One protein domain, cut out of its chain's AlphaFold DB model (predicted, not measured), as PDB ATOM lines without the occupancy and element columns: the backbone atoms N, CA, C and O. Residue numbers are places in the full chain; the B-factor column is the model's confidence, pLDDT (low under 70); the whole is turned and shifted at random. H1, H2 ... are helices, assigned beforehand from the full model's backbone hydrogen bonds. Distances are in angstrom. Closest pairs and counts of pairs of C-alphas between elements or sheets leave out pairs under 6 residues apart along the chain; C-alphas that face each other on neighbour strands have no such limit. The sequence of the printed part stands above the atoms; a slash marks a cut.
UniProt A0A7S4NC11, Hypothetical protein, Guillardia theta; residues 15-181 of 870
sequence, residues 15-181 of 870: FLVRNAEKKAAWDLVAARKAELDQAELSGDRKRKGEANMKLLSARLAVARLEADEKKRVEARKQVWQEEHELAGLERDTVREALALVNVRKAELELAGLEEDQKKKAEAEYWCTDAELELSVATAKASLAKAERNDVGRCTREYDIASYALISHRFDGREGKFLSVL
ATOM      1  N   PHE A  15       4.109  -9.189 -43.968       77.25
ATOM      2  CA  PHE A  15       2.953  -8.413 -44.420       77.25
ATOM      3  C   PHE A  15       2.894  -8.295 -45.950       77.25
ATOM      4  O   PHE A  15       1.819  -8.438 -46.538       77.25
ATOM      5  N   LEU A  16       4.026  -8.068 -46.621       80.62
ATOM      6  CA  LEU A  16       4.085  -8.005 -48.085       80.62
ATOM      7  C   LEU A  16       3.790  -9.369 -48.731       80.62
ATOM      8  O   LEU A  16       3.007  -9.426 -49.681       80.62
ATOM      9  N   VAL A  17       4.338 -10.461 -48.185       81.19
ATOM     10  CA  VAL A  17       4.085 -11.832 -48.668       81.19
ATOM     11  C   VAL A  17       2.601 -12.190 -48.546       81.19
ATOM     12  O   VAL A  17       1.977 -12.511 -49.556       81.19
ATOM     13  N   ARG A  18       1.991 -12.027 -47.362       77.44
ATOM     14  CA  ARG A  18       0.566 -12.356 -47.150       77.44
ATOM     15  C   ARG A  18      -0.375 -11.545 -48.045       77.44
ATOM     16  O   ARG A  18      -1.403 -12.059 -48.486       77.44
ATOM     17  N   ASN A  19      -0.037 -10.290 -48.356       80.94
ATOM     18  CA  ASN A  19      -0.816  -9.481 -49.298       80.94
ATOM     19  C   ASN A  19      -0.665  -9.957 -50.754       80.94
ATOM     20  O   ASN A  19      -1.652  -9.956 -51.494       80.94
ATOM     21  N   ALA A  20       0.526 -10.403 -51.167       84.12
ATOM     22  CA  ALA A  20       0.740 -10.991 -52.491       84.12
ATOM     23  C   ALA A  20      -0.013 -12.325 -52.653       84.12
ATOM     24  O   ALA A  20      -0.715 -12.517 -53.647       84.12
ATOM     25  N   GLU A  21       0.051 -13.203 -51.647       84.38
ATOM     26  CA  GLU A  21      -0.710 -14.459 -51.589       84.38
ATOM     27  C   GLU A  21      -2.222 -14.206 -51.646       84.38
ATOM     28  O   GLU A  21      -2.931 -14.807 -52.458       84.38
ATOM     29  N   LYS A  22      -2.724 -13.260 -50.839       84.06
ATOM     30  CA  LYS A  22      -4.147 -12.898 -50.824       84.06
ATOM     31  C   LYS A  22      -4.609 -12.331 -52.165       84.06
ATOM     32  O   LYS A  22      -5.714 -12.654 -52.597       84.06
ATOM     33  N   LYS A  23      -3.779 -11.535 -52.849       86.75
ATOM     34  CA  LYS A  23      -4.083 -11.057 -54.204       86.75
ATOM     35  C   LYS A  23      -4.174 -12.221 -55.197       86.75
ATOM     36  O   LYS A  23      -5.192 -12.348 -55.868       86.75
ATOM     37  N   ALA A  24      -3.172 -13.101 -55.238       86.25
ATOM     38  CA  ALA A  24      -3.164 -14.252 -56.145       86.25
ATOM     39  C   ALA A  24      -4.368 -15.192 -55.919       86.25
ATOM     40  O   ALA A  24      -4.936 -15.721 -56.875       86.25
ATOM     41  N   ALA A  25      -4.807 -15.356 -54.667       86.06
ATOM     42  CA  ALA A  25      -6.015 -16.109 -54.337       86.06
ATOM     43  C   ALA A  25      -7.304 -15.434 -54.859       86.06
ATOM     44  O   ALA A  25      -8.195 -16.124 -55.357       86.06
ATOM     45  N   TRP A  26      -7.402 -14.098 -54.817       88.75
ATOM     46  CA  TRP A  26      -8.516 -13.356 -55.429       88.75
ATOM     47  C   TRP A  26      -8.503 -13.406 -56.962       88.75
ATOM     48  O   TRP A  26      -9.558 -13.606 -57.566       88.75
ATOM     49  N   ASP A  27      -7.329 -13.299 -57.590       88.38
ATOM     50  CA  ASP A  27      -7.174 -13.433 -59.043       88.38
ATOM     51  C   ASP A  27      -7.622 -14.841 -59.513       88.38
ATOM     52  O   ASP A  27      -8.324 -14.986 -60.519       88.38
ATOM     53  N   LEU A  28      -7.334 -15.889 -58.724       89.69
ATOM     54  CA  LEU A  28      -7.837 -17.252 -58.952       89.69
ATOM     55  C   LEU A  28      -9.364 -17.371 -58.771       89.69
ATOM     56  O   LEU A  28     -10.015 -18.062 -59.557       89.69
ATOM     57  N   VAL A  29      -9.957 -16.698 -57.777       90.06
ATOM     58  CA  VAL A  29     -11.425 -16.636 -57.607       90.06
ATOM     59  C   VAL A  29     -12.095 -15.982 -58.820       90.06
ATOM     60  O   VAL A  29     -13.132 -16.469 -59.270       90.06
ATOM     61  N   ALA A  30     -11.501 -14.929 -59.391       87.50
ATOM     62  CA  ALA A  30     -12.010 -14.298 -60.610       87.50
ATOM     63  C   ALA A  30     -11.964 -15.258 -61.816       87.50
ATOM     64  O   ALA A  30     -12.965 -15.397 -62.522       87.50
ATOM     65  N   ALA A  31     -10.857 -15.986 -62.000       90.25
ATOM     66  CA  ALA A  31     -10.729 -16.990 -63.059       90.25
ATOM     67  C   ALA A  31     -11.757 -18.132 -62.922       90.25
ATOM     68  O   ALA A  31     -12.451 -18.461 -63.884       90.25
ATOM     69  N   ARG A  32     -11.930 -18.698 -61.717       91.56
ATOM     70  CA  ARG A  32     -12.929 -19.760 -61.478       91.56
ATOM     71  C   ARG A  32     -14.373 -19.271 -61.592       91.56
ATOM     72  O   ARG A  32     -15.249 -20.076 -61.889       91.56
ATOM     73  N   LYS A  33     -14.636 -17.972 -61.405       91.50
ATOM     74  CA  LYS A  33     -15.963 -17.416 -61.686       91.50
ATOM     75  C   LYS A  33     -16.264 -17.452 -63.188       91.50
ATOM     76  O   LYS A  33     -17.326 -17.930 -63.557       91.50
ATOM     77  N   ALA A  34     -15.323 -17.047 -64.041       87.56
ATOM     78  CA  ALA A  34     -15.506 -17.126 -65.493       87.56
ATOM     79  C   ALA A  34     -15.714 -18.576 -65.985       87.56
ATOM     80  O   ALA A  34     -16.526 -18.809 -66.877       87.56
ATOM     81  N   GLU A  35     -15.048 -19.561 -65.365       89.06
ATOM     82  CA  GLU A  35     -15.312 -20.989 -65.620       89.06
ATOM     83  C   GLU A  35     -16.739 -21.410 -65.228       89.06
ATOM     84  O   GLU A  35     -17.364 -22.182 -65.956       89.06
ATOM     85  N   LEU A  36     -17.272 -20.908 -64.105       89.88
ATOM     86  CA  LEU A  36     -18.655 -21.162 -63.694       89.88
ATOM     87  C   LEU A  36     -19.654 -20.494 -64.643       89.88
ATOM     88  O   LEU A  36     -20.553 -21.174 -65.128       89.88
ATOM     89  N   ASP A  37     -19.461 -19.213 -64.962       88.00
ATOM     90  CA  ASP A  37     -20.309 -18.462 -65.894       88.00
ATOM     91  C   ASP A  37     -20.363 -19.179 -67.274       88.00
ATOM     92  O   ASP A  37     -21.425 -19.304 -67.885       88.00
ATOM     93  N   GLN A  38     -19.239 -19.754 -67.736       87.38
ATOM     94  CA  GLN A  38     -19.182 -20.591 -68.944       87.38
ATOM     95  C   GLN A  38     -19.863 -21.964 -68.774       87.38
ATOM     96  O   GLN A  38     -20.467 -22.473 -69.722       87.38
ATOM     97  N   ALA A  39     -19.786 -22.579 -67.591       85.44
ATOM     98  CA  ALA A  39     -20.446 -23.851 -67.304       85.44
ATOM     99  C   ALA A  39     -21.977 -23.712 -67.222       85.44
ATOM    100  O   ALA A  39     -22.682 -24.596 -67.716       85.44
ATOM    101  N   GLU A  40     -22.504 -22.605 -66.686       86.62
ATOM    102  CA  GLU A  40     -23.949 -22.329 -66.661       86.62
ATOM    103  C   GLU A  40     -24.550 -22.297 -68.073       86.62
ATOM    104  O   GLU A  40     -25.585 -22.921 -68.317       86.62
ATOM    105  N   LEU A  41     -23.856 -21.662 -69.026       86.19
ATOM    106  CA  LEU A  41     -24.252 -21.603 -70.439       86.19
ATOM    107  C   LEU A  41     -24.322 -22.982 -71.122       86.19
ATOM    108  O   LEU A  41     -24.941 -23.105 -72.178       86.19
ATOM    109  N   SER A  42     -23.713 -24.024 -70.544       84.94
ATOM    110  CA  SER A  42     -23.768 -25.388 -71.088       84.94
ATOM    111  C   SER A  42     -25.028 -26.173 -70.698       84.94
ATOM    112  O   SER A  42     -25.289 -27.222 -71.282       84.94
ATOM    113  N   GLY A  43     -25.794 -25.708 -69.701       79.06
ATOM    114  CA  GLY A  43     -26.989 -26.386 -69.176       79.06
ATOM    115  C   GLY A  43     -26.736 -27.695 -68.403       79.06
ATOM    116  O   GLY A  43     -27.648 -28.209 -67.753       79.06
ATOM    117  N   ASP A  44     -25.512 -28.227 -68.429       86.81
ATOM    118  CA  ASP A  44     -25.114 -29.442 -67.718       86.81
ATOM    119  C   ASP A  44     -24.946 -29.159 -66.214       86.81
ATOM    120  O   ASP A  44     -24.016 -28.474 -65.775       86.81
ATOM    121  N   ARG A  45     -25.858 -29.719 -65.408       85.81
ATOM    122  CA  ARG A  45     -25.871 -29.562 -63.944       85.81
ATOM    123  C   ARG A  45     -24.596 -30.077 -63.276       85.81
ATOM    124  O   ARG A  45     -24.163 -29.473 -62.299       85.81
ATOM    125  N   LYS A  46     -23.983 -31.149 -63.794       86.44
ATOM    126  CA  LYS A  46     -22.750 -31.700 -63.220       86.44
ATOM    127  C   LYS A  46     -21.570 -30.776 -63.511       86.44
ATOM    128  O   LYS A  46     -20.861 -30.403 -62.583       86.44
ATOM    129  N   ARG A  47     -21.411 -30.316 -64.759       86.25
ATOM    130  CA  ARG A  47     -20.364 -29.331 -65.109       86.25
ATOM    131  C   ARG A  47     -20.512 -28.020 -64.340       86.25
ATOM    132  O   ARG A  47     -19.505 -27.453 -63.924       86.25
ATOM    133  N   LYS A  48     -21.749 -27.559 -64.120       88.81
ATOM    134  CA  LYS A  48     -22.027 -26.393 -63.272       88.81
ATOM    135  C   LYS A  48     -21.515 -26.610 -61.843       88.81
ATOM    136  O   LYS A  48     -20.740 -25.783 -61.367       88.81
ATOM    137  N   GLY A  49     -21.876 -27.721 -61.196       86.75
ATOM    138  CA  GLY A  49     -21.397 -28.042 -59.845       86.75
ATOM    139  C   GLY A  49     -19.874 -28.219 -59.774       86.75
ATOM    140  O   GLY A  49     -19.227 -27.674 -58.887       86.75
ATOM    141  N   GLU A  50     -19.255 -28.882 -60.757       89.31
ATOM    142  CA  GLU A  50     -17.791 -29.029 -60.837       89.31
ATOM    143  C   GLU A  50     -17.058 -27.681 -60.960       89.31
ATOM    144  O   GLU A  50     -15.962 -27.514 -60.418       89.31
ATOM    145  N   ALA A  51     -17.628 -26.715 -61.685       88.38
ATOM    146  CA  ALA A  51     -17.080 -25.365 -61.787       88.38
ATOM    147  C   ALA A  51     -17.303 -24.562 -60.493       88.38
ATOM    148  O   ALA A  51     -16.387 -23.890 -60.012       88.38
ATOM    149  N   ASN A  52     -18.480 -24.691 -59.878       91.38
ATOM    150  CA  ASN A  52     -18.804 -24.023 -58.621       91.38
ATOM    151  C   ASN A  52     -17.945 -24.557 -57.457       91.38
ATOM    152  O   ASN A  52     -17.389 -23.766 -56.699       91.38
ATOM    153  N   MET A  53     -17.679 -25.866 -57.389       91.12
ATOM    154  CA  MET A  53     -16.723 -26.461 -56.444       91.12
ATOM    155  C   MET A  53     -15.324 -25.846 -56.545       91.12
ATOM    156  O   MET A  53     -14.689 -25.579 -55.520       91.12
ATOM    157  N   LYS A  54     -14.829 -25.572 -57.759       90.25
ATOM    158  CA  LYS A  54     -13.530 -24.901 -57.960       90.25
ATOM    159  C   LYS A  54     -13.574 -23.451 -57.473       90.25
ATOM    160  O   LYS A  54     -12.614 -22.992 -56.852       90.25
ATOM    161  N   LEU A  55     -14.682 -22.744 -57.706       92.19
ATOM    162  CA  LEU A  55     -14.903 -21.379 -57.222       92.19
ATOM    163  C   LEU A  55     -14.976 -21.316 -55.686       92.19
ATOM    164  O   LEU A  55     -14.305 -20.484 -55.076       92.19
ATOM    165  N   LEU A  56     -15.733 -22.212 -55.051       90.62
ATOM    166  CA  LEU A  56     -15.848 -22.313 -53.594       90.62
ATOM    167  C   LEU A  56     -14.519 -22.739 -52.950       90.62
ATOM    168  O   LEU A  56     -14.112 -22.155 -51.949       90.62
ATOM    169  N   SER A  57     -13.778 -23.660 -53.572       90.31
ATOM    170  CA  SER A  57     -12.428 -24.047 -53.129       90.31
ATOM    171  C   SER A  57     -11.440 -22.874 -53.187       90.31
ATOM    172  O   SER A  57     -10.656 -22.678 -52.258       90.31
ATOM    173  N   ALA A  58     -11.502 -22.045 -54.237       88.38
ATOM    174  CA  ALA A  58     -10.698 -20.826 -54.335       88.38
ATOM    175  C   ALA A  58     -11.107 -19.779 -53.276       88.38
ATOM    176  O   ALA A  58     -10.245 -19.161 -52.653       88.38
ATOM    177  N   ARG A  59     -12.409 -19.630 -52.987       90.19
ATOM    178  CA  ARG A  59     -12.903 -18.771 -51.892       90.19
ATOM    179  C   ARG A  59     -12.460 -19.268 -50.512       90.19
ATOM    180  O   ARG A  59     -12.093 -18.451 -49.674       90.19
ATOM    181  N   LEU A  60     -12.419 -20.581 -50.280       89.62
ATOM    182  CA  LEU A  60     -11.870 -21.167 -49.052       89.62
ATOM    183  C   LEU A  60     -10.360 -20.898 -48.916       89.62
ATOM    184  O   LEU A  60      -9.889 -20.633 -47.810       89.62
ATOM    185  N   ALA A  61      -9.598 -20.898 -50.015       86.88
ATOM    186  CA  ALA A  61      -8.197 -20.472 -49.991       86.88
ATOM    187  C   ALA A  61      -8.049 -18.987 -49.600       86.88
ATOM    188  O   ALA A  61      -7.228 -18.675 -48.740       86.88
ATOM    189  N   VAL A  62      -8.891 -18.088 -50.132       88.00
ATOM    190  CA  VAL A  62      -8.951 -16.680 -49.682       88.00
ATOM    191  C   VAL A  62      -9.310 -16.584 -48.192       88.00
ATOM    192  O   VAL A  62      -8.638 -15.867 -47.454       88.00
ATOM    193  N   ALA A  63     -10.324 -17.321 -47.726       87.44
ATOM    194  CA  ALA A  63     -10.780 -17.281 -46.333       87.44
ATOM    195  C   ALA A  63      -9.700 -17.744 -45.338       87.44
ATOM    196  O   ALA A  63      -9.552 -17.152 -44.271       87.44
ATOM    197  N   ARG A  64      -8.886 -18.747 -45.696       86.19
ATOM    198  CA  ARG A  64      -7.728 -19.186 -44.888       86.19
ATOM    199  C   ARG A  64      -6.678 -18.083 -44.701       86.19
ATOM    200  O   ARG A  64      -6.050 -18.029 -43.647       86.19
ATOM    201  N   LEU A  65      -6.525 -17.192 -45.685       84.56
ATOM    202  CA  LEU A  65      -5.642 -16.019 -45.620       84.56
ATOM    203  C   LEU A  65      -6.281 -14.816 -44.892       84.56
ATOM    204  O   LEU A  65      -5.601 -13.823 -44.636       84.56
ATOM    205  N   GLU A  66      -7.567 -14.879 -44.530       80.50
ATOM    206  CA  GLU A  66      -8.172 -13.955 -43.562       80.50
ATOM    207  C   GLU A  66      -7.968 -14.473 -42.130       80.50
ATOM    208  O   GLU A  66      -7.864 -15.677 -41.903       80.50
ATOM    209  N   ALA A  67      -7.931 -13.570 -41.145       77.06
ATOM    210  CA  ALA A  67      -7.794 -13.902 -39.718       77.06
ATOM    211  C   ALA A  67      -9.141 -14.214 -39.023       77.06
ATOM    212  O   ALA A  67      -9.235 -14.199 -37.800       77.06
ATOM    213  N   ASP A  68     -10.190 -14.442 -39.810       86.44
ATOM    214  CA  ASP A  68     -11.583 -14.554 -39.381       86.44
ATOM    215  C   ASP A  68     -12.010 -16.027 -39.413       86.44
ATOM    216  O   ASP A  68     -12.287 -16.586 -40.477       86.44
ATOM    217  N   GLU A  69     -12.013 -16.681 -38.247       85.38
ATOM    218  CA  GLU A  69     -12.298 -18.118 -38.175       85.38
ATOM    219  C   GLU A  69     -13.746 -18.443 -38.557       85.38
ATOM    220  O   GLU A  69     -13.993 -19.456 -39.209       85.38
ATOM    221  N   LYS A  70     -14.701 -17.545 -38.282       88.25
ATOM    222  CA  LYS A  70     -16.091 -17.752 -38.695       88.25
ATOM    223  C   LYS A  70     -16.197 -17.841 -40.218       88.25
ATOM    224  O   LYS A  70     -16.751 -18.814 -40.729       88.25
ATOM    225  N   LYS A  71     -15.574 -16.913 -40.955       86.38
ATOM    226  CA  LYS A  71     -15.514 -16.985 -42.430       86.38
ATOM    227  C   LYS A  71     -14.796 -18.227 -42.949       86.38
ATOM    228  O   LYS A  71     -15.200 -18.766 -43.978       86.38
ATOM    229  N   ARG A  72     -13.730 -18.691 -42.280       88.31
ATOM    230  CA  ARG A  72     -13.029 -19.933 -42.662       88.31
ATOM    231  C   ARG A  72     -13.966 -21.132 -42.582       88.31
ATOM    232  O   ARG A  72     -14.019 -21.919 -43.529       88.31
ATOM    233  N   VAL A  73     -14.731 -21.251 -41.497       88.88
ATOM    234  CA  VAL A  73     -15.682 -22.352 -41.300       88.88
ATOM    235  C   VAL A  73     -16.906 -22.212 -42.213       88.88
ATOM    236  O   VAL A  73     -17.321 -23.208 -42.802       88.88
ATOM    237  N   GLU A  74     -17.428 -21.004 -42.444       90.31
ATOM    238  CA  GLU A  74     -18.499 -20.746 -43.424       90.31
ATOM    239  C   GLU A  74     -18.081 -21.117 -44.857       90.31
ATOM    240  O   GLU A  74     -18.800 -21.846 -45.543       90.31
ATOM    241  N   ALA A  75     -16.895 -20.694 -45.308       86.44
ATOM    242  CA  ALA A  75     -16.373 -21.061 -46.626       86.44
ATOM    243  C   ALA A  75     -16.118 -22.576 -46.741       86.44
ATOM    244  O   ALA A  75     -16.368 -23.175 -47.788       86.44
ATOM    245  N   ARG A  76     -15.670 -23.220 -45.654       91.88
ATOM    246  CA  ARG A  76     -15.486 -24.679 -45.584       91.88
ATOM    247  C   ARG A  76     -16.824 -25.418 -45.642       91.88
ATOM    248  O   ARG A  76     -16.914 -26.435 -46.321       91.88
ATOM    249  N   LYS A  77     -17.866 -24.895 -44.986       93.75
ATOM    250  CA  LYS A  77     -19.237 -25.418 -45.056       93.75
ATOM    251  C   LYS A  77     -19.769 -25.375 -46.491       93.75
ATOM    252  O   LYS A  77     -20.260 -26.392 -46.965       93.75
ATOM    253  N   GLN A  78     -19.613 -24.248 -47.193       90.94
ATOM    254  CA  GLN A  78     -20.074 -24.100 -48.582       90.94
ATOM    255  C   GLN A  78     -19.449 -25.149 -49.518       90.94
ATOM    256  O   GLN A  78     -20.169 -25.765 -50.296       90.94
ATOM    257  N   VAL A  79     -18.141 -25.414 -49.396       92.25
ATOM    258  CA  VAL A  79     -17.464 -26.478 -50.169       92.25
ATOM    259  C   VAL A  79     -18.079 -27.859 -49.898       92.25
ATOM    260  O   VAL A  79     -18.301 -28.619 -50.834       92.25
ATOM    261  N   TRP A  80     -18.409 -28.189 -48.644       93.19
ATOM    262  CA  TRP A  80     -19.041 -29.476 -48.325       93.19
ATOM    263  C   TRP A  80     -20.514 -29.571 -48.750       93.19
ATOM    264  O   TRP A  80     -20.981 -30.668 -49.043       93.19
ATOM    265  N   GLN A  81     -21.240 -28.450 -48.822       92.44
ATOM    266  CA  GLN A  81     -22.610 -28.424 -49.349       92.44
ATOM    267  C   GLN A  81     -22.636 -28.695 -50.862       92.44
ATOM    268  O   GLN A  81     -23.450 -29.485 -51.328       92.44
ATOM    269  N   GLU A  82     -21.708 -28.111 -51.620       90.69
ATOM    270  CA  GLU A  82     -21.611 -28.341 -53.067       90.69
ATOM    271  C   GLU A  82     -21.103 -29.760 -53.399       90.69
ATOM    272  O   GLU A  82     -21.604 -30.402 -54.322       90.69
ATOM    273  N   GLU A  83     -20.164 -30.297 -52.608       91.25
ATOM    274  CA  GLU A  83     -19.718 -31.699 -52.700       91.25
ATOM    275  C   GLU A  83     -20.872 -32.687 -52.444       91.25
ATOM    276  O   GLU A  83     -20.963 -33.715 -53.116       91.25
ATOM    277  N   HIS A  84     -21.787 -32.365 -51.521       90.25
ATOM    278  CA  HIS A  84     -23.000 -33.149 -51.273       90.25
ATOM    279  C   HIS A  84     -23.941 -33.141 -52.487       90.25
ATOM    280  O   HIS A  84     -24.380 -34.200 -52.934       90.25
ATOM    281  N   GLU A  85     -24.239 -31.964 -53.054       89.50
ATOM    282  CA  GLU A  85     -25.091 -31.859 -54.248       89.50
ATOM    283  C   GLU A  85     -24.479 -32.576 -55.467       89.50
ATOM    284  O   GLU A  85     -25.195 -33.265 -56.199       89.50
ATOM    285  N   LEU A  86     -23.157 -32.501 -55.654       88.94
ATOM    286  CA  LEU A  86     -22.456 -33.270 -56.687       88.94
ATOM    287  C   LEU A  86     -22.527 -34.782 -56.453       88.94
ATOM    288  O   LEU A  86     -22.834 -35.517 -57.390       88.94
ATOM    289  N   ALA A  87     -22.287 -35.258 -55.230       87.00
ATOM    290  CA  ALA A  87     -22.345 -36.687 -54.926       87.00
ATOM    291  C   ALA A  87     -23.750 -37.273 -55.158       87.00
ATOM    292  O   ALA A  87     -23.867 -38.359 -55.733       87.00
ATOM    293  N   GLY A  88     -24.809 -36.524 -54.827       84.94
ATOM    294  CA  GLY A  88     -26.195 -36.883 -55.151       84.94
ATOM    295  C   GLY A  88     -26.486 -36.901 -56.661       84.94
ATOM    296  O   GLY A  88     -27.150 -37.817 -57.157       84.94
ATOM    297  N   LEU A  89     -25.930 -35.956 -57.437       85.50
ATOM    298  CA  LEU A  89     -25.991 -35.981 -58.911       85.50
ATOM    299  C   LEU A  89     -25.248 -37.190 -59.513       85.50
ATOM    300  O   LEU A  89     -25.689 -37.738 -60.525       85.50
ATOM    301  N   GLU A  90     -24.151 -37.626 -58.892       86.31
ATOM    302  CA  GLU A  90     -23.395 -38.831 -59.268       86.31
ATOM    303  C   GLU A  90     -23.997 -40.138 -58.712       86.31
ATOM    304  O   GLU A  90     -23.623 -41.221 -59.163       86.31
ATOM    305  N   ARG A  91     -24.969 -40.041 -57.791       84.94
ATOM    306  CA  ARG A  91     -25.595 -41.144 -57.033       84.94
ATOM    307  C   ARG A  91     -24.631 -41.928 -56.131       84.94
ATOM    308  O   ARG A  91     -24.910 -43.081 -55.787       84.94
ATOM    309  N   ASP A  92     -23.521 -41.322 -55.714       87.69
ATOM    310  CA  ASP A  92     -22.614 -41.915 -54.727       87.69
ATOM    311  C   ASP A  92     -23.125 -41.645 -53.306       87.69
ATOM    312  O   ASP A  92     -22.682 -40.729 -52.615       87.69
ATOM    313  N   THR A  93     -24.060 -42.487 -52.864       85.69
ATOM    314  CA  THR A  93     -24.710 -42.375 -51.545       85.69
ATOM    315  C   THR A  93     -23.750 -42.418 -50.347       85.69
ATOM    316  O   THR A  93     -24.123 -41.981 -49.261       85.69
ATOM    317  N   VAL A  94     -22.520 -42.933 -50.503       89.50
ATOM    318  CA  VAL A  94     -21.522 -42.950 -49.416       89.50
ATOM    319  C   VAL A  94     -20.790 -41.612 -49.360       89.50
ATOM    320  O   VAL A  94     -20.624 -41.045 -48.281       89.50
ATOM    321  N   ARG A  95     -20.396 -41.075 -50.520       90.06
ATOM    322  CA  ARG A  95     -19.777 -39.747 -50.631       90.06
ATOM    323  C   ARG A  95     -20.755 -38.622 -50.281       90.06
ATOM    324  O   ARG A  95     -20.356 -37.673 -49.613       90.06
ATOM    325  N   GLU A  96     -22.028 -38.768 -50.643       88.44
ATOM    326  CA  GLU A  96     -23.132 -37.867 -50.284       88.44
ATOM    327  C   GLU A  96     -23.305 -37.787 -48.757       88.44
ATOM    328  O   GLU A  96     -23.181 -36.708 -48.173       88.44
ATOM    329  N   ALA A  97     -23.447 -38.932 -48.078       88.00
ATOM    330  CA  ALA A  97     -23.547 -38.976 -46.619       88.00
ATOM    331  C   ALA A  97     -22.269 -38.472 -45.911       88.00
ATOM    332  O   ALA A  97     -22.349 -37.789 -44.889       88.00
ATOM    333  N   LEU A  98     -21.078 -38.743 -46.461       91.12
ATOM    334  CA  LEU A  98     -19.811 -38.230 -45.922       91.12
ATOM    335  C   LEU A  98     -19.708 -36.701 -46.047       91.12
ATOM    336  O   LEU A  98     -19.258 -36.030 -45.115       91.12
ATOM    337  N   ALA A  99     -20.156 -36.138 -47.170       89.69
ATOM    338  CA  ALA A  99     -20.254 -34.696 -47.348       89.69
ATOM    339  C   ALA A  99     -21.250 -34.083 -46.347       89.69
ATOM    340  O   ALA A  99     -20.926 -33.073 -45.719       89.69
ATOM    341  N   LEU A 100     -22.399 -34.733 -46.100       91.94
ATOM    342  CA  LEU A 100     -23.373 -34.284 -45.097       91.94
ATOM    343  C   LEU A 100     -22.760 -34.207 -43.693       91.94
ATOM    344  O   LEU A 100     -22.901 -33.184 -43.023       91.94
ATOM    345  N   VAL A 101     -22.022 -35.240 -43.263       92.19
ATOM    346  CA  VAL A 101     -21.289 -35.239 -41.981       92.19
ATOM    347  C   VAL A 101     -20.353 -34.032 -41.880       92.19
ATOM    348  O   VAL A 101     -20.326 -33.349 -40.853       92.19
ATOM    349  N   ASN A 102     -19.620 -33.717 -42.949       92.44
ATOM    350  CA  ASN A 102     -18.699 -32.581 -42.966       92.44
ATOM    351  C   ASN A 102     -19.422 -31.218 -42.943       92.44
ATOM    352  O   ASN A 102     -18.929 -30.285 -42.302       92.44
ATOM    353  N   VAL A 103     -20.610 -31.104 -43.557       92.75
ATOM    354  CA  VAL A 103     -21.490 -29.930 -43.406       92.75
ATOM    355  C   VAL A 103     -21.941 -29.781 -41.952       92.75
ATOM    356  O   VAL A 103     -21.781 -28.700 -41.383       92.75
ATOM    357  N   ARG A 104     -22.452 -30.846 -41.318       92.12
ATOM    358  CA  ARG A 104     -22.959 -30.788 -39.934       92.12
ATOM    359  C   ARG A 104     -21.862 -30.491 -38.911       92.12
ATOM    360  O   ARG A 104     -22.091 -29.716 -37.987       92.12
ATOM    361  N   LYS A 105     -20.646 -31.008 -39.111       91.56
ATOM    362  CA  LYS A 105     -19.482 -30.661 -38.277       91.56
ATOM    363  C   LYS A 105     -19.092 -29.188 -38.410       91.56
ATOM    364  O   LYS A 105     -18.801 -28.551 -37.404       91.56
ATOM    365  N   ALA A 106     -19.158 -28.615 -39.614       90.19
ATOM    366  CA  ALA A 106     -18.962 -27.176 -39.798       90.19
ATOM    367  C   ALA A 106     -20.100 -26.337 -39.178       90.19
ATOM    368  O   ALA A 106     -19.835 -25.266 -38.642       90.19
ATOM    369  N   GLU A 107     -21.349 -26.814 -39.187       90.62
ATOM    370  CA  GLU A 107     -22.462 -26.155 -38.480       90.62
ATOM    371  C   GLU A 107     -22.289 -26.165 -36.956       90.62
ATOM    372  O   GLU A 107     -22.550 -25.150 -36.314       90.62
ATOM    373  N   LEU A 108     -21.798 -27.267 -36.383       90.25
ATOM    374  CA  LEU A 108     -21.482 -27.359 -34.956       90.25
ATOM    375  C   LEU A 108     -20.325 -26.430 -34.558       90.25
ATOM    376  O   LEU A 108     -20.395 -25.755 -33.533       90.25
ATOM    377  N   GLU A 109     -19.284 -26.350 -35.383       90.25
ATOM    378  CA  GLU A 109     -18.150 -25.445 -35.164       90.25
ATOM    379  C   GLU A 109     -18.590 -23.968 -35.232       90.25
ATOM    380  O   GLU A 109     -18.224 -23.182 -34.359       90.25
ATOM    381  N   LEU A 110     -19.478 -23.605 -36.169       90.00
ATOM    382  CA  LEU A 110     -20.105 -22.274 -36.212       90.00
ATOM    383  C   LEU A 110     -20.994 -21.993 -34.994       90.00
ATOM    384  O   LEU A 110     -20.924 -20.900 -34.442       90.00
ATOM    385  N   ALA A 111     -21.803 -22.958 -34.552       86.94
ATOM    386  CA  ALA A 111     -22.637 -22.800 -33.361       86.94
ATOM    387  C   ALA A 111     -21.796 -22.632 -32.081       86.94
ATOM    388  O   ALA A 111     -22.161 -21.852 -31.205       86.94
ATOM    389  N   GLY A 112     -20.643 -23.305 -31.999       86.06
ATOM    390  CA  GLY A 112     -19.654 -23.098 -30.938       86.06
ATOM    391  C   GLY A 112     -19.043 -21.693 -30.957       86.06
ATOM    392  O   GLY A 112     -18.926 -21.075 -29.902       86.06
ATOM    393  N   LEU A 113     -18.722 -21.160 -32.143       87.12
ATOM    394  CA  LEU A 113     -18.216 -19.790 -32.329       87.12
ATOM    395  C   LEU A 113     -19.269 -18.689 -32.084       87.12
ATOM    396  O   LEU A 113     -18.907 -17.519 -31.987       87.12
ATOM    397  N   GLU A 114     -20.557 -19.033 -31.997       84.69
ATOM    398  CA  GLU A 114     -21.643 -18.104 -31.640       84.69
ATOM    399  C   GLU A 114     -22.035 -18.156 -30.148       84.69
ATOM    400  O   GLU A 114     -22.942 -17.430 -29.748       84.69
ATOM    401  N   GLU A 115     -21.398 -19.020 -29.343       78.25
ATOM    402  CA  GLU A 115     -21.667 -19.289 -27.908       78.25
ATOM    403  C   GLU A 115     -23.127 -19.661 -27.539       78.25
ATOM    404  O   GLU A 115     -23.461 -19.894 -26.374       78.25
ATOM    405  N   ASP A 116     -24.003 -19.810 -28.532       78.44
ATOM    406  CA  ASP A 116     -25.404 -20.196 -28.383       78.44
ATOM    407  C   ASP A 116     -25.515 -21.698 -28.072       78.44
ATOM    408  O   ASP A 116     -25.515 -22.560 -28.959       78.44
ATOM    409  N   GLN A 117     -25.630 -22.014 -26.779       71.75
ATOM    410  CA  GLN A 117     -25.755 -23.386 -26.276       71.75
ATOM    411  C   GLN A 117     -26.906 -24.166 -26.932       71.75
ATOM    412  O   GLN A 117     -26.781 -25.374 -27.135       71.75
ATOM    413  N   LYS A 118     -28.003 -23.494 -27.311       72.31
ATOM    414  CA  LYS A 118     -29.144 -24.149 -27.956       72.31
ATOM    415  C   LYS A 118     -28.811 -24.517 -29.401       72.31
ATOM    416  O   LYS A 118     -29.026 -25.663 -29.790       72.31
ATOM    417  N   LYS A 119     -28.236 -23.597 -30.187       75.38
ATOM    418  CA  LYS A 119     -27.739 -23.928 -31.539       75.38
ATOM    419  C   LYS A 119     -26.689 -25.036 -31.495       75.38
ATOM    420  O   LYS A 119     -26.705 -25.899 -32.366       75.38
ATOM    421  N   LYS A 120     -25.809 -25.036 -30.487       77.44
ATOM    422  CA  LYS A 120     -24.769 -26.062 -30.323       77.44
ATOM    423  C   LYS A 120     -25.377 -27.451 -30.114       77.44
ATOM    424  O   LYS A 120     -25.038 -28.362 -30.862       77.44
ATOM    425  N   ALA A 121     -26.332 -27.591 -29.192       70.19
ATOM    426  CA  ALA A 121     -27.055 -28.847 -28.969       70.19
ATOM    427  C   ALA A 121     -27.860 -29.292 -30.211       70.19
ATOM    428  O   ALA A 121     -27.850 -30.466 -30.586       70.19
ATOM    429  N   GLU A 122     -28.509 -28.353 -30.913       76.12
ATOM    430  CA  GLU A 122     -29.205 -28.655 -32.171       76.12
ATOM    431  C   GLU A 122     -28.249 -29.136 -33.280       76.12
ATOM    432  O   GLU A 122     -28.619 -30.023 -34.052       76.12
ATOM    433  N   ALA A 123     -27.033 -28.590 -33.357       78.75
ATOM    434  CA  ALA A 123     -26.013 -28.997 -34.322       78.75
ATOM    435  C   ALA A 123     -25.328 -30.328 -33.947       78.75
ATOM    436  O   ALA A 123     -25.068 -31.141 -34.833       78.75
ATOM    437  N   GLU A 124     -25.111 -30.600 -32.655       78.88
ATOM    438  CA  GLU A 124     -24.660 -31.906 -32.141       78.88
ATOM    439  C   GLU A 124     -25.644 -33.024 -32.523       78.88
ATOM    440  O   GLU A 124     -25.233 -34.047 -33.076       78.88
ATOM    441  N   TYR A 125     -26.953 -32.808 -32.338       77.31
ATOM    442  CA  TYR A 125     -27.987 -33.764 -32.757       77.31
ATOM    443  C   TYR A 125     -27.934 -34.077 -34.265       77.31
ATOM    444  O   TYR A 125     -28.006 -35.247 -34.654       77.31
ATOM    445  N   TRP A 126     -27.796 -33.051 -35.116       82.56
ATOM    446  CA  TRP A 126     -27.718 -33.231 -36.571       82.56
ATOM    447  C   TRP A 126     -26.391 -33.840 -37.038       82.56
ATOM    448  O   TRP A 126     -26.384 -34.558 -38.034       82.56
ATOM    449  N   CYS A 127     -25.283 -33.595 -36.332       81.94
ATOM    450  CA  CYS A 127     -24.008 -34.260 -36.597       81.94
ATOM    451  C   CYS A 127     -24.129 -35.774 -36.383       81.94
ATOM    452  O   CYS A 127     -23.825 -36.541 -37.294       81.94
ATOM    453  N   THR A 128     -24.670 -36.193 -35.234       73.75
ATOM    454  CA  THR A 128     -24.914 -37.612 -34.924       73.75
ATOM    455  C   THR A 128     -25.875 -38.264 -35.928       73.75
ATOM    456  O   THR A 128     -25.661 -39.402 -36.341       73.75
ATOM    457  N   ASP A 129     -26.908 -37.541 -36.374       82.25
ATOM    458  CA  ASP A 129     -27.866 -38.027 -37.379       82.25
ATOM    459  C   ASP A 129     -27.186 -38.319 -38.731       82.25
ATOM    460  O   ASP A 129     -27.371 -39.393 -39.303       82.25
ATOM    461  N   ALA A 130     -26.324 -37.408 -39.200       81.50
ATOM    462  CA  ALA A 130     -25.556 -37.589 -40.434       81.50
ATOM    463  C   ALA A 130     -24.493 -38.700 -40.323       81.50
ATOM    464  O   ALA A 130     -24.260 -39.434 -41.283       81.50
ATOM    465  N   GLU A 131     -23.852 -38.868 -39.160       79.94
ATOM    466  CA  GLU A 131     -22.878 -39.950 -38.944       79.94
ATOM    467  C   GLU A 131     -23.543 -41.335 -38.964       79.94
ATOM    468  O   GLU A 131     -22.963 -42.302 -39.467       79.94
ATOM    469  N   LEU A 132     -24.794 -41.424 -38.502       76.25
ATOM    470  CA  LEU A 132     -25.607 -42.632 -38.617       76.25
ATOM    471  C   LEU A 132     -26.092 -42.875 -40.060       76.25
ATOM    472  O   LEU A 132     -26.081 -44.025 -40.499       76.25
ATOM    473  N   GLU A 133     -26.423 -41.838 -40.841       80.62
ATOM    474  CA  GLU A 133     -26.673 -41.996 -42.287       80.62
ATOM    475  C   GLU A 133     -25.445 -42.531 -43.032       80.62
ATOM    476  O   GLU A 133     -25.567 -43.470 -43.822       80.62
ATOM    477  N   LEU A 134     -24.252 -42.003 -42.740       87.06
ATOM    478  CA  LEU A 134     -22.995 -42.492 -43.314       87.06
ATOM    479  C   LEU A 134     -22.731 -43.960 -42.945       87.06
ATOM    480  O   LEU A 134     -22.277 -44.735 -43.792       87.06
ATOM    481  N   SER A 135     -23.053 -44.367 -41.713       71.06
ATOM    482  CA  SER A 135     -22.977 -45.769 -41.286       71.06
ATOM    483  C   SER A 135     -23.903 -46.667 -42.120       71.06
ATOM    484  O   SER A 135     -23.452 -47.680 -42.662       71.06
ATOM    485  N   VAL A 136     -25.163 -46.257 -42.321       71.75
ATOM    486  CA  VAL A 136     -26.142 -46.980 -43.158       71.75
ATOM    487  C   VAL A 136     -25.682 -47.069 -44.611       71.75
ATOM    488  O   VAL A 136     -25.692 -48.158 -45.187       71.75
ATOM    489  N   ALA A 137     -25.247 -45.956 -45.208       84.69
ATOM    490  CA  ALA A 137     -24.763 -45.919 -46.588       84.69
ATOM    491  C   ALA A 137     -23.549 -46.842 -46.785       84.69
ATOM    492  O   ALA A 137     -23.512 -47.632 -47.731       84.69
ATOM    493  N   THR A 138     -22.593 -46.805 -45.853       83.88
ATOM    494  CA  THR A 138     -21.385 -47.643 -45.887       83.88
ATOM    495  C   THR A 138     -21.730 -49.126 -45.751       83.88
ATOM    496  O   THR A 138     -21.291 -49.931 -46.570       83.88
ATOM    497  N   ALA A 139     -22.570 -49.504 -44.781       69.88
ATOM    498  CA  ALA A 139     -22.985 -50.895 -44.595       69.88
ATOM    499  C   ALA A 139     -23.788 -51.430 -45.797       69.88
ATOM    500  O   ALA A 139     -23.577 -52.561 -46.237       69.88
ATOM    501  N   LYS A 140     -24.644 -50.593 -46.398       81.81
ATOM    502  CA  LYS A 140     -25.390 -50.911 -47.625       81.81
ATOM    503  C   LYS A 140     -24.462 -51.129 -48.824       81.81
ATOM    504  O   LYS A 140     -24.666 -52.067 -49.593       81.81
ATOM    505  N   ALA A 141     -23.429 -50.296 -48.968       87.12
ATOM    506  CA  ALA A 141     -22.422 -50.428 -50.018       87.12
ATOM    507  C   ALA A 141     -21.526 -51.668 -49.835       87.12
ATOM    508  O   ALA A 141     -21.130 -52.274 -50.831       87.12
ATOM    509  N   SER A 142     -21.247 -52.075 -48.592       81.94
ATOM    510  CA  SER A 142     -20.584 -53.347 -48.270       81.94
ATOM    511  C   SER A 142     -21.465 -54.549 -48.610       81.94
ATOM    512  O   SER A 142     -21.019 -55.450 -49.316       81.94
ATOM    513  N   LEU A 143     -22.739 -54.538 -48.201       81.12
ATOM    514  CA  LEU A 143     -23.702 -55.597 -48.519       81.12
ATOM    515  C   LEU A 143     -23.889 -55.776 -50.035       81.12
ATOM    516  O   LEU A 143     -23.910 -56.904 -50.519       81.12
ATOM    517  N   ALA A 144     -23.937 -54.682 -50.799       84.69
ATOM    518  CA  ALA A 144     -24.012 -54.719 -52.263       84.69
ATOM    519  C   ALA A 144     -22.754 -55.299 -52.952       84.69
ATOM    520  O   ALA A 144     -22.790 -55.568 -54.152       84.69
ATOM    521  N   LYS A 145     -21.652 -55.485 -52.213       87.56
ATOM    522  CA  LYS A 145     -20.375 -56.052 -52.681       87.56
ATOM    523  C   LYS A 145     -20.025 -57.388 -52.006       87.56
ATOM    524  O   LYS A 145     -18.959 -57.930 -52.281       87.56
ATOM    525  N   ALA A 146     -20.878 -57.903 -51.119       81.81
ATOM    526  CA  ALA A 146     -20.571 -59.072 -50.301       81.81
ATOM    527  C   ALA A 146     -20.587 -60.377 -51.117       81.81
ATOM    528  O   ALA A 146     -21.548 -60.675 -51.830       81.81
ATOM    529  N   GLU A 147     -19.543 -61.194 -50.969       82.31
ATOM    530  CA  GLU A 147     -19.519 -62.551 -51.519       82.31
ATOM    531  C   GLU A 147     -20.450 -63.491 -50.736       82.31
ATOM    532  O   GLU A 147     -20.853 -63.202 -49.608       82.31
ATOM    533  N   ARG A 148     -20.785 -64.657 -51.315       65.81
ATOM    534  CA  ARG A 148     -21.786 -65.609 -50.778       65.81
ATOM    535  C   ARG A 148     -21.618 -65.974 -49.298       65.81
ATOM    536  O   ARG A 148     -22.622 -66.260 -48.650       65.81
ATOM    537  N   ASN A 149     -20.391 -65.981 -48.786       63.44
ATOM    538  CA  ASN A 149     -20.095 -66.325 -47.394       63.44
ATOM    539  C   ASN A 149     -20.296 -65.132 -46.436       63.44
ATOM    540  O   ASN A 149     -20.635 -65.336 -45.273       63.44
ATOM    541  N   ASP A 150     -20.151 -63.901 -46.934       63.72
ATOM    542  CA  ASP A 150     -20.195 -62.661 -46.153       63.72
ATOM    543  C   ASP A 150     -21.546 -61.935 -46.213       63.72
ATOM    544  O   ASP A 150     -21.801 -61.076 -45.370       63.72
ATOM    545  N   VAL A 151     -22.465 -62.296 -47.123       63.53
ATOM    546  CA  VAL A 151     -23.825 -61.708 -47.170       63.53
ATOM    547  C   VAL A 151     -24.482 -61.738 -45.783       63.53
ATOM    548  O   VAL A 151     -24.926 -60.713 -45.273       63.53
ATOM    549  N   GLY A 152     -24.450 -62.895 -45.110       48.38
ATOM    550  CA  GLY A 152     -25.013 -63.066 -43.766       48.38
ATOM    551  C   GLY A 152     -24.286 -62.295 -42.654       48.38
ATOM    552  O   GLY A 152     -24.785 -62.253 -41.527       48.38
ATOM    553  N   ARG A 153     -23.121 -61.697 -42.925       65.81
ATOM    554  CA  ARG A 153     -22.446 -60.721 -42.060       65.81
ATOM    555  C   ARG A 153     -22.916 -59.308 -42.414       65.81
ATOM    556  O   ARG A 153     -23.460 -58.628 -41.548       65.81
ATOM    557  N   CYS A 154     -22.773 -58.900 -43.672       53.12
ATOM    558  CA  CYS A 154     -23.057 -57.531 -44.101       53.12
ATOM    559  C   CYS A 154     -24.547 -57.157 -44.018       53.12
ATOM    560  O   CYS A 154     -24.858 -55.991 -43.793       53.12
ATOM    561  N   THR A 155     -25.473 -58.122 -44.105       51.12
ATOM    562  CA  THR A 155     -26.894 -57.891 -43.790       51.12
ATOM    563  C   THR A 155     -27.059 -57.457 -42.334       51.12
ATOM    564  O   THR A 155     -27.633 -56.406 -42.084       51.12
ATOM    565  N   ARG A 156     -26.447 -58.171 -41.377       47.03
ATOM    566  CA  ARG A 156     -26.498 -57.793 -39.952       47.03
ATOM    567  C   ARG A 156     -25.836 -56.439 -39.680       47.03
ATOM    568  O   ARG A 156     -26.338 -55.685 -38.856       47.03
ATOM    569  N   GLU A 157     -24.742 -56.111 -40.367       52.56
ATOM    570  CA  GLU A 157     -24.099 -54.790 -40.260       52.56
ATOM    571  C   GLU A 157     -25.017 -53.666 -40.790       52.56
ATOM    572  O   GLU A 157     -25.134 -52.620 -40.151       52.56
ATOM    573  N   TYR A 158     -25.733 -53.898 -41.897       54.16
ATOM    574  CA  TYR A 158     -26.729 -52.966 -42.442       54.16
ATOM    575  C   TYR A 158     -27.967 -52.811 -41.545       54.16
ATOM    576  O   TYR A 158     -28.426 -51.687 -41.329       54.16
ATOM    577  N   ASP A 159     -28.480 -53.909 -40.988       47.06
ATOM    578  CA  ASP A 159     -29.638 -53.901 -40.090       47.06
ATOM    579  C   ASP A 159     -29.325 -53.129 -38.797       47.06
ATOM    580  O   ASP A 159     -30.123 -52.298 -38.364       47.06
ATOM    581  N   ILE A 160     -28.133 -53.334 -38.217       48.06
ATOM    582  CA  ILE A 160     -27.661 -52.619 -37.019       48.06
ATOM    583  C   ILE A 160     -27.523 -51.114 -37.290       48.06
ATOM    584  O   ILE A 160     -28.022 -50.308 -36.501       48.06
ATOM    585  N   ALA A 161     -26.896 -50.721 -38.404       49.03
ATOM    586  CA  ALA A 161     -26.763 -49.310 -38.769       49.03
ATOM    587  C   ALA A 161     -28.139 -48.654 -38.995       49.03
ATOM    588  O   ALA A 161     -28.405 -47.558 -38.494       49.03
ATOM    589  N   SER A 162     -29.042 -49.354 -39.691       49.06
ATOM    590  CA  SER A 162     -30.401 -48.876 -39.974       49.06
ATOM    591  C   SER A 162     -31.212 -48.709 -38.688       49.06
ATOM    592  O   SER A 162     -31.866 -47.684 -38.495       49.06
ATOM    593  N   TYR A 163     -31.118 -49.673 -37.769       47.62
ATOM    594  CA  TYR A 163     -31.750 -49.619 -36.454       47.62
ATOM    595  C   TYR A 163     -31.232 -48.447 -35.606       47.62
ATOM    596  O   TYR A 163     -32.024 -47.761 -34.957       47.62
ATOM    597  N   ALA A 164     -29.921 -48.180 -35.625       47.75
ATOM    598  CA  ALA A 164     -29.325 -47.065 -34.891       47.75
ATOM    599  C   ALA A 164     -29.817 -45.702 -35.414       47.75
ATOM    600  O   ALA A 164     -30.241 -44.862 -34.617       47.75
ATOM    601  N   LEU A 165     -29.853 -45.516 -36.740       57.66
ATOM    602  CA  LEU A 165     -30.394 -44.312 -37.383       57.66
ATOM    603  C   LEU A 165     -31.889 -44.114 -37.076       57.66
ATOM    604  O   LEU A 165     -32.304 -43.018 -36.698       57.66
ATOM    605  N   ILE A 166     -32.698 -45.174 -37.191       51.75
ATOM    606  CA  ILE A 166     -34.128 -45.140 -36.848       51.75
ATOM    607  C   ILE A 166     -34.314 -44.761 -35.373       51.75
ATOM    608  O   ILE A 166     -35.132 -43.895 -35.070       51.75
ATOM    609  N   SER A 167     -33.531 -45.351 -34.466       48.44
ATOM    610  CA  SER A 167     -33.611 -45.076 -33.025       48.44
ATOM    611  C   SER A 167     -33.283 -43.617 -32.695       48.44
ATOM    612  O   SER A 167     -34.047 -42.972 -31.982       48.44
ATOM    613  N   HIS A 168     -32.201 -43.065 -33.258       60.59
ATOM    614  CA  HIS A 168     -31.809 -41.658 -33.068       60.59
ATOM    615  C   HIS A 168     -32.891 -40.683 -33.555       60.59
ATOM    616  O   HIS A 168     -33.274 -39.751 -32.844       60.59
ATOM    617  N   ARG A 169     -33.464 -40.956 -34.735       61.41
ATOM    618  CA  ARG A 169     -34.558 -40.164 -35.326       61.41
ATOM    619  C   ARG A 169     -35.873 -40.280 -34.552       61.41
ATOM    620  O   ARG A 169     -36.658 -39.330 -34.532       61.41
ATOM    621  N   PHE A 170     -36.117 -41.420 -33.907       46.44
ATOM    622  CA  PHE A 170     -37.295 -41.650 -33.070       46.44
ATOM    623  C   PHE A 170     -37.162 -40.990 -31.684       46.44
ATOM    624  O   PHE A 170     -38.144 -40.433 -31.188       46.44
ATOM    625  N   ASP A 171     -35.957 -40.987 -31.095       48.97
ATOM    626  CA  ASP A 171     -35.629 -40.258 -29.858       48.97
ATOM    627  C   ASP A 171     -35.808 -38.736 -30.036       48.97
ATOM    628  O   ASP A 171     -36.408 -38.080 -29.179       48.97
ATOM    629  N   GLY A 172     -35.347 -38.201 -31.178       44.56
ATOM    630  CA  GLY A 172     -35.774 -36.930 -31.773       44.56
ATOM    631  C   GLY A 172     -35.629 -35.677 -30.901       44.56
ATOM    632  O   GLY A 172     -36.613 -35.241 -30.307       44.56
ATOM    633  N   ARG A 173     -34.434 -35.058 -30.911       48.12
ATOM    634  CA  ARG A 173     -34.074 -33.819 -30.181       48.12
ATOM    635  C   ARG A 173     -34.551 -33.801 -28.717       48.12
ATOM    636  O   ARG A 173     -35.471 -33.067 -28.371       48.12
ATOM    637  N   GLU A 174     -33.891 -34.597 -27.875       43.91
ATOM    638  CA  GLU A 174     -33.999 -34.542 -26.403       43.91
ATOM    639  C   GLU A 174     -35.438 -34.511 -25.849       43.91
ATOM    640  O   GLU A 174     -35.834 -33.584 -25.144       43.91
ATOM    641  N   GLY A 175     -36.243 -35.541 -26.129       43.59
ATOM    642  CA  GLY A 175     -37.587 -35.575 -25.548       43.59
ATOM    643  C   GLY A 175     -38.290 -36.921 -25.530       43.59
ATOM    644  O   GLY A 175     -38.583 -37.436 -24.454       43.59
ATOM    645  N   LYS A 176     -38.627 -37.476 -26.698       45.06
ATOM    646  CA  LYS A 176     -39.879 -38.242 -26.853       45.06
ATOM    647  C   LYS A 176     -40.081 -39.423 -25.900       45.06
ATOM    648  O   LYS A 176     -41.182 -39.574 -25.383       45.06
ATOM    649  N   PHE A 177     -39.069 -40.248 -25.634       47.47
ATOM    650  CA  PHE A 177     -39.217 -41.349 -24.668       47.47
ATOM    651  C   PHE A 177     -39.385 -40.844 -23.226       47.47
ATOM    652  O   PHE A 177     -40.276 -41.310 -22.518       47.47
ATOM    653  N   LEU A 178     -38.576 -39.868 -22.805       49.44
ATOM    654  CA  LEU A 178     -38.619 -39.299 -21.455       49.44
ATOM    655  C   LEU A 178     -39.850 -38.411 -21.242       49.44
ATOM    656  O   LEU A 178     -40.419 -38.432 -20.156       49.44
ATOM    657  N   SER A 179     -40.312 -37.680 -22.263       52.16
ATOM    658  CA  SER A 179     -41.563 -36.923 -22.189       52.16
ATOM    659  C   SER A 179     -42.762 -37.864 -22.117       52.16
ATOM    660  O   SER A 179     -43.587 -37.690 -21.235       52.16
ATOM    661  N   VAL A 180     -42.819 -38.926 -22.932       58.16
ATOM    662  CA  VAL A 180     -43.893 -39.934 -22.843       58.16
ATOM    663  C   VAL A 180     -43.894 -40.644 -21.483       58.16
ATOM    664  O   VAL A 180     -44.967 -40.817 -20.910       58.16
ATOM    665  N   LEU A 181     -42.731 -40.994 -20.915       60.38
ATOM    666  CA  LEU A 181     -42.656 -41.492 -19.531       60.38
ATOM    667  C   LEU A 181     -43.191 -40.460 -18.527       60.38
ATOM    668  O   LEU A 181     -44.021 -40.802 -17.689       60.38
TER     669      LEU A 181
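What this domain is: This is residues 15 to 181 of the 870 residues of the protein "Hypothetical protein" of Guillardia theta (UniProt A0A7S4NC11). Six long helices, H1 to H6, stand side by side in a single row one helix thick, the chain folding back at the end of each to run the next one the other way. Short H7 sticks out past the end of H6, with residues 175 to 181 standing free. The 167 printed residues, with seven named helices in the order H1 to H7 and no named strand, are all helix in class. The whole is loose, with a radius of gyration of the C-alphas of 20.2 A and spans of 60 by 43 by 29 A.

Where its parts are: Find C-alpha 15 at (2.953, -8.413, -44.420); from there H1 runs 37.6 A through residues 15 to 40. Next come H2, residues 45 to 64, H3, residues 69 to 90, and H4, residues 93 to 113. At C-alpha 117, (-25.755, -23.386, -26.276), begins H5, residues 117 to 143, the longest at 39.2 A. H6 is residues 151 to 171, and H7, residues 176 to 181, ends at (-42.656, -41.492, -19.531).

How they stand to each other: Look first at C-alphas 36 and 51, 4.9 A apart, the closest of the hairpin H1 and H2, at a shallow tilt of 12 degrees, opposite ways. H2 and H3 touch at Ala 63 and Arg 72, C-alphas 5.1 A apart. H3 and H4 touch at His 84 and Glu 96, 4.8 A between C-alphas. H4 and H5 touch at Ala 97 and Leu 134, 4.9 A between C-alphas. H5 and H6 touch at Ala 139 and Tyr 158, 4.8 A between C-alphas, at a shallow tilt of 19 degrees. H1 and H3 are apart, for instance. H7 is close to H6 but not clearly touching. In H1 to H5 and H7 every O i to N i+4 pair is within hydrogen-bond range; in H6, 16 of 17 are.

The domain as a whole: The C-alphas of Leu 16 and Leu 181, the two farthest apart, are 64.2 A from each other. The printed part has no cut and no long link. Confidence is under 70 at residue 139 and residues 148 to 181.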